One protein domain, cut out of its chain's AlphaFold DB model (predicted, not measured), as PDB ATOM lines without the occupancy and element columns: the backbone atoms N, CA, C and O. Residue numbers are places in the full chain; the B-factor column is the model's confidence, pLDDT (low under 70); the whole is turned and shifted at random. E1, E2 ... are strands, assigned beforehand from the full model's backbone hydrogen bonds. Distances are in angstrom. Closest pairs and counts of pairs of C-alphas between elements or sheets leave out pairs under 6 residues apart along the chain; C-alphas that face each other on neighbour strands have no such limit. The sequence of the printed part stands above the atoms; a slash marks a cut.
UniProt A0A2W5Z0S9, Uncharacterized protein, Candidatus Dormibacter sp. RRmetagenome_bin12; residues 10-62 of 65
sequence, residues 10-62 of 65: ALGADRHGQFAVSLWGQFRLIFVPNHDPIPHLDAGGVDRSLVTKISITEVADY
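This is residues 10 to 62 of the 65 residues of an uncharacterized protein of Candidatus Dormibacter sp. RRmetagenome_bin12 (UniProt A0A2W5Z0S9). With little regular structure, this is a narrow three-stranded sheet, E1, E2 and E3 side by side, with a long loop of residues 34 to 53 at one end. Of 53 printed residues, 19 are in named strands, with no named helix; the class is all strand, and the order E1, E2, E3 is all antiparallel, a meander, each strand the antiparallel neighbour of the one before. It is only just compact, close to loose, with radius of gyration of the C-alphas 11.8 A, and elongated, spanning 35 by 22 by 16 A.

Start at E1, residues 19 to 22, an edge strand; it forms a hairpin with inner strand E2, residues 27 to 33, at 151 degrees, with N 19 and O 31 2.9 A apart. E2 then forms a hairpin with edge strand E3, residues 54 to 61, at 158 degrees; look for N 28 and O 60, 2.8 A apart.

Find C-alpha 19 at (82.702, 57.292, 116.818), where E1 begins, 10.5 A long. E2 runs 20.0 A; E3 runs 20.3 A, bends by 52 degrees at residue 57, and ends at C-alpha 61, (80.081, 68.041, 126.342).

The farthest C-alphas, Gly 25 and Asp 42, are 36.1 A apart. The link E1 to E2 is tight, E2 to E3 long. The printed part has no cut, and no printed residue is under 70 in pLDDT.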
ATOM      1  N   ALA A  10      85.550  59.232 113.540       93.19
ATOM      2  CA  ALA A  10      86.185  58.330 114.498       93.19
ATOM      3  C   ALA A  10      86.930  59.142 115.568       93.19
ATOM      4  O   ALA A  10      87.460  60.215 115.271       93.19
ATOM      5  N   LEU A  11      86.980  58.626 116.793       92.56
ATOM      6  CA  LEU A  11      87.769  59.198 117.881       92.56
ATOM      7  C   LEU A  11      89.180  58.597 117.905       92.56
ATOM      8  O   LEU A  11      89.391  57.454 117.497       92.56
ATOM      9  N   GLY A  12      90.151  59.400 118.344       89.81
ATOM     10  CA  GLY A  12      91.562  59.016 118.437       89.81
ATOM     11  C   GLY A  12      92.000  58.636 119.855       89.81
ATOM     12  O   GLY A  12      91.172  58.468 120.747       89.81
ATOM     13  N   ALA A  13      93.321  58.551 120.050       89.44
ATOM     14  CA  ALA A  13      93.968  58.250 121.329       89.44
ATOM     15  C   ALA A  13      93.426  56.963 121.991       89.44
ATOM     16  O   ALA A  13      93.371  55.912 121.355       89.44
ATOM     17  N   ASP A  14      93.032  57.040 123.257       91.44
ATOM     18  CA  ASP A  14      92.483  55.950 124.066       91.44
ATOM     19  C   ASP A  14      91.039  55.565 123.691       91.44
ATOM     20  O   ASP A  14      90.496  54.592 124.212       91.44
ATOM     21  N   ARG A  15      90.422  56.276 122.740       92.00
ATOM     22  CA  ARG A  15      89.048  56.043 122.268       92.00
ATOM     23  C   ARG A  15      88.983  55.342 120.909       92.00
ATOM     24  O   ARG A  15      87.987  55.469 120.193       92.00
ATOM     25  N   HIS A  16      90.028  54.604 120.532       90.25
ATOM     26  CA  HIS A  16      90.082  53.887 119.257       90.25
ATOM     27  C   HIS A  16      88.876  52.944 119.077       90.25
ATOM     28  O   HIS A  16      88.500  52.205 119.984       90.25
ATOM     29  N   GLY A  17      88.260  52.973 117.892       91.00
ATOM     30  CA  GLY A  17      87.049  52.203 117.582       91.00
ATOM     31  C   GLY A  17      85.732  52.867 118.011       91.00
ATOM     32  O   GLY A  17      84.664  52.378 117.638       91.00
ATOM     33  N   GLN A  18      85.785  53.992 118.733       95.62
ATOM     34  CA  GLN A  18      84.615  54.823 119.024       95.62
ATOM     35  C   GLN A  18      84.394  55.870 117.929       95.62
ATOM     36  O   GLN A  18      85.325  56.333 117.266       95.62
ATOM     37  N   PHE A  19      83.139  56.274 117.766       95.12
ATOM     38  CA  PHE A  19      82.702  57.292 116.818       95.12
ATOM     39  C   PHE A  19      81.860  58.336 117.532       95.12
ATOM     40  O   PHE A  19      81.125  58.006 118.459       95.12
ATOM     41  N   ALA A  20      81.924  59.580 117.067       94.81
ATOM     42  CA  ALA A  20      81.117  60.668 117.594       94.81
ATOM     43  C   ALA A  20      80.325  61.374 116.494       94.81
ATOM     44  O   ALA A  20      80.817  61.572 115.380       94.81
ATOM     45  N   VAL A  21      79.117  61.815 116.846       95.00
ATOM     46  CA  VAL A  21      78.336  62.793 116.076       95.00
ATOM     47  C   VAL A  21      78.028  64.023 116.927       95.00
ATOM     48  O   VAL A  21      77.765  63.923 118.123       95.00
ATOM     49  N   SER A  22      78.068  65.198 116.305       93.50
ATOM     50  CA  SER A  22      77.621  66.466 116.872       93.50
ATOM     51  C   SER A  22      76.123  66.450 117.158       93.50
ATOM     52  O   SER A  22      75.320  66.137 116.278       93.50
ATOM     53  N   LEU A  23      75.772  66.837 118.383       91.94
ATOM     54  CA  LEU A  23      74.415  67.177 118.801       91.94
ATOM     55  C   LEU A  23      74.255  68.709 118.830       91.94
ATOM     56  O   LEU A  23      74.959  69.430 118.120       91.94
ATOM     57  N   TRP A  24      73.314  69.213 119.631       90.31
ATOM     58  CA  TRP A  24      73.149  70.646 119.857       90.31
ATOM     59  C   TRP A  24      74.346  71.231 120.619       90.31
ATOM     60  O   TRP A  24      74.823  70.648 121.592       90.31
ATOM     61  N   GLY A  25      74.822  72.398 120.178       89.06
ATOM     62  CA  GLY A  25      75.958  73.079 120.797       89.06
ATOM     63  C   GLY A  25      77.234  72.232 120.785       89.06
ATOM     64  O   GLY A  25      77.686  71.766 119.734       89.06
ATOM     65  N   GLN A  26      77.825  72.053 121.965       89.25
ATOM     66  CA  GLN A  26      79.099  71.353 122.152       89.25
ATOM     67  C   GLN A  26      78.950  69.869 122.496       89.25
ATOM     68  O   GLN A  26      79.944  69.144 122.555       89.25
ATOM     69  N   PHE A  27      77.713  69.381 122.598       93.38
ATOM     70  CA  PHE A  27      77.451  67.985 122.904       93.38
ATOM     71  C   PHE A  27      77.815  67.047 121.745       93.38
ATOM     72  O   PHE A  27      77.686  67.373 120.554       93.38
ATOM     73  N   ARG A  28      78.256  65.844 122.105       94.50
ATOM     74  CA  ARG A  28      78.551  64.722 121.217       94.50
ATOM     75  C   ARG A  28      77.830  63.477 121.713       94.50
ATOM     76  O   ARG A  28      77.851  63.182 122.903       94.50
ATOM     77  N   LEU A  29      77.230  62.738 120.787       95.94
ATOM     78  CA  LEU A  29      76.812  61.360 121.024       95.94
ATOM     79  C   LEU A  29      77.967  60.452 120.612       95.94
ATOM     80  O   LEU A  29      78.354  60.480 119.440       95.94
ATOM     81  N   ILE A  30      78.497  59.663 121.545       96.69
ATOM     82  CA  ILE A  30      79.540  58.676 121.269       96.69
ATOM     83  C   ILE A  30      78.945  57.270 121.246       96.69
ATOM     84  O   ILE A  30      78.081  56.914 122.051       96.69
ATOM     85  N   PHE A  31      79.407  56.474 120.288       97.12
ATOM     86  CA  PHE A  31      78.954  55.110 120.076       97.12
ATOM     87  C   PHE A  31      80.058  54.226 119.487       97.12
ATOM     88  O   PHE A  31      81.062  54.702 118.955       97.12
ATOM     89  N   VAL A  32      79.830  52.917 119.547       97.31
ATOM     90  CA  VAL A  32      80.671  51.875 118.936       97.31
ATOM     91  C   VAL A  32      79.829  50.976 118.025       97.31
ATOM     92  O   VAL A  32      78.615  50.877 118.236       97.31
ATOM     93  N   PRO A  33      80.417  50.295 117.023       97.38
ATOM     94  CA  PRO A  33      79.719  49.239 116.296       97.38
ATOM     95  C   PRO A  33      79.328  48.105 117.250       97.38
ATOM     96  O   PRO A  33      80.109  47.721 118.115       97.38
ATOM     97  N   ASN A  34      78.125  47.558 117.085       97.94
ATOM     98  CA  ASN A  34      77.615  46.464 117.911       97.94
ATOM     99  C   ASN A  34      77.456  45.191 117.070       97.94
ATOM    100  O   ASN A  34      76.349  44.817 116.664       97.94
ATOM    101  N   HIS A  35      78.596  44.574 116.773       97.31
ATOM    102  CA  HIS A  35      78.714  43.344 115.996       97.31
ATOM    103  C   HIS A  35      79.724  42.403 116.636       97.31
ATOM    104  O   HIS A  35      80.654  42.851 117.302       97.31
ATOM    105  N   ASP A  36      79.548  41.113 116.379       95.62
ATOM    106  CA  ASP A  36      80.491  40.071 116.759       95.62
ATOM    107  C   ASP A  36      80.674  39.114 115.562       95.62
ATOM    108  O   ASP A  36      79.734  38.384 115.232       95.62
ATOM    109  N   PRO A  37      81.816  39.166 114.847       94.38
ATOM    110  CA  PRO A  37      82.939  40.086 115.048       94.38
ATOM    111  C   PRO A  37      82.638  41.517 114.560       94.38
ATOM    112  O   PRO A  37      81.770  41.743 113.714       94.38
ATOM    113  N   ILE A  38      83.400  42.501 115.049       96.50
ATOM    114  CA  ILE A  38      83.364  43.870 114.509       96.50
ATOM    115  C   ILE A  38      83.912  43.851 113.070       96.50
ATOM    116  O   ILE A  38      85.022  43.347 112.862       96.50
ATOM    117  N   PRO A  39      83.188  44.402 112.076       95.81
ATOM    118  CA  PRO A  39      83.656  44.422 110.696       95.81
ATOM    119  C   PRO A  39      84.835  45.388 110.548       95.81
ATOM    120  O   PRO A  39      84.743  46.553 110.939       95.81
ATOM    121  N   HIS A  40      85.932  44.913 109.965       95.62
ATOM    122  CA  HIS A  40      87.146  45.693 109.732       95.62
ATOM    123  C   HIS A  40      87.551  45.644 108.261       95.62
ATOM    124  O   HIS A  40      87.294  44.655 107.580       95.62
ATOM    125  N   LEU A  41      88.196  46.711 107.788       94.00
ATOM    126  CA  LEU A  41      88.862  46.723 106.487       94.00
ATOM    127  C   LEU A  41      90.174  45.933 106.566       94.00
ATOM    128  O   LEU A  41      90.815  45.905 107.618       94.00
ATOM    129  N   ASP A  42      90.633  45.393 105.435       93.56
ATOM    130  CA  ASP A  42      91.918  44.677 105.347       93.56
ATOM    131  C   ASP A  42      93.111  45.542 105.793       93.56
ATOM    132  O   ASP A  42      94.065  45.053 106.393       93.56
ATOM    133  N   ALA A  43      93.042  46.851 105.534       90.62
ATOM    134  CA  ALA A  43      94.049  47.831 105.945       90.62
ATOM    135  C   ALA A  43      93.916  48.283 107.417       90.62
ATOM    136  O   ALA A  43      94.680  49.135 107.873       90.62
ATOM    137  N   GLY A  44      92.949  47.736 108.159       87.50
ATOM    138  CA  GLY A  44      92.606  48.130 109.520       87.50
ATOM    139  C   GLY A  44      91.503  49.192 109.600       87.50
ATOM    140  O   GLY A  44      91.101  49.808 108.614       87.50
ATOM    141  N   GLY A  45      90.998  49.406 110.818       89.12
ATOM    142  CA  GLY A  45      89.843  50.269 111.074       89.12
ATOM    143  C   GLY A  45      88.505  49.604 110.732       89.12
ATOM    144  O   GLY A  45      88.450  48.572 110.068       89.12
ATOM    145  N   VAL A  46      87.411  50.181 111.231       93.44
ATOM    146  CA  VAL A  46      86.062  49.611 111.083       93.44
ATOM    147  C   VAL A  46      85.546  49.807 109.657       93.44
ATOM    148  O   VAL A  46      85.498  50.941 109.166       93.44
ATOM    149  N   ASP A  47      85.069  48.732 109.026       93.94
ATOM    150  CA  ASP A  47      84.343  48.823 107.758       93.94
ATOM    151  C   ASP A  47      82.919  49.329 108.005       93.94
ATOM    152  O   ASP A  47      81.987  48.595 108.337       93.94
ATOM    153  N   ARG A  48      82.755  50.640 107.823       90.56
ATOM    154  CA  ARG A  48      81.501  51.363 108.061       90.56
ATOM    155  C   ARG A  48      80.378  50.944 107.112       90.56
ATOM    156  O   ARG A  48      79.226  51.215 107.432       90.56
ATOM    157  N   SER A  49      80.685  50.335 105.964       92.50
ATOM    158  CA  SER A  49      79.663  49.893 105.006       92.50
ATOM    159  C   SER A  49      78.877  48.680 105.511       92.50
ATOM    160  O   SER A  49      77.726  48.487 105.126       92.50
ATOM    161  N   LEU A  50      79.469  47.914 106.432       95.69
ATOM    162  CA  LEU A  50      78.893  46.702 107.014       95.69
ATOM    163  C   LEU A  50      78.259  46.938 108.396       95.69
ATOM    164  O   LEU A  50      77.618  46.048 108.956       95.69
ATOM    165  N   VAL A  51      78.403  48.138 108.970       95.06
ATOM    166  CA  VAL A  51      77.855  48.454 110.294       95.06
ATOM    167  C   VAL A  51      76.355  48.742 110.207       95.06
ATOM    168  O   VAL A  51      75.941  49.824 109.808       95.06
ATOM    169  N   THR A  52      75.532  47.796 110.669       96.75
ATOM    170  CA  THR A  52      74.063  47.960 110.749       96.75
ATOM    171  C   THR A  52      73.514  48.184 112.163       96.75
ATOM    172  O   THR A  52      72.345  48.527 112.321       96.75
ATOM    173  N   LYS A  53      74.341  48.004 113.201       97.50
ATOM    174  CA  LYS A  53      73.983  48.166 114.616       97.50
ATOM    175  C   LYS A  53      75.094  48.902 115.355       97.50
ATOM    176  O   LYS A  53      76.275  48.648 115.111       97.50
ATOM    177  N   ILE A  54      74.707  49.775 116.279       97.25
ATOM    178  CA  ILE A  54      75.615  50.511 117.164       97.25
ATOM    179  C   ILE A  54      75.145  50.405 118.615       97.25
ATOM    180  O   ILE A  54      73.964  50.169 118.869       97.25
ATOM    181  N   SER A  55      76.061  50.618 119.553       98.06
ATOM    182  CA  SER A  55      75.762  50.829 120.970       98.06
ATOM    183  C   SER A  55      76.158  52.248 121.347       98.06
ATOM    184  O   SER A  55      77.304  52.639 121.126       98.06
ATOM    185  N   ILE A  56      75.222  53.015 121.907       97.75
ATOM    186  CA  ILE A  56      75.507  54.340 122.468       97.75
ATOM    187  C   ILE A  56      76.250  54.138 123.785       97.75
ATOM    188  O   ILE A  56      75.775  53.406 124.651       97.75
ATOM    189  N   THR A  57      77.403  54.783 123.929       97.19
ATOM    190  CA  THR A  57      78.248  54.659 125.120       97.19
ATOM    191  C   THR A  57      78.206  55.905 125.988       97.19
ATOM    192  O   THR A  57      78.339  55.794 127.201       97.19
ATOM    193  N   GLU A  58      78.028  57.087 125.393       96.56
ATOM    194  CA  GLU A  58      78.146  58.353 126.117       96.56
ATOM    195  C   GLU A  58      77.426  59.500 125.388       96.56
ATOM    196  O   GLU A  58      77.372  59.542 124.156       96.56
ATOM    197  N   VAL A  59      76.910  60.458 126.161       95.19
ATOM    198  CA  VAL A  59      76.581  61.810 125.690       95.19
ATOM    199  C   VAL A  59      77.459  62.777 126.478       95.19
ATOM    200  O   VAL A  59      77.297  62.878 127.690       95.19
ATOM    201  N   ALA A  60      78.382  63.461 125.804       90.88
ATOM    202  CA  ALA A  60      79.404  64.290 126.447       90.88
ATOM    203  C   ALA A  60      79.417  65.714 125.896       90.88
ATOM    204  O   ALA A  60      79.238  65.905 124.693       90.88
ATOM    205  N   ASP A  61      79.680  66.697 126.756       89.44
ATOM    206  CA  ASP A  61      80.081  68.041 126.342       89.44
ATOM    207  C   ASP A  61      81.611  68.080 126.220       89.44
ATOM    208  O   ASP A  61      82.319  67.707 127.150       89.44
ATOM    209  N   TYR A  62      82.133  68.494 125.065       72.69
ATOM    210  CA  TYR A  62      83.581  68.589 124.843       72.69
ATOM    211  C   TYR A  62      84.207  69.864 125.445       72.69
ATOM    212  O   TYR A  62      85.419  70.035 125.338       72.69
TER     213      TYR A  62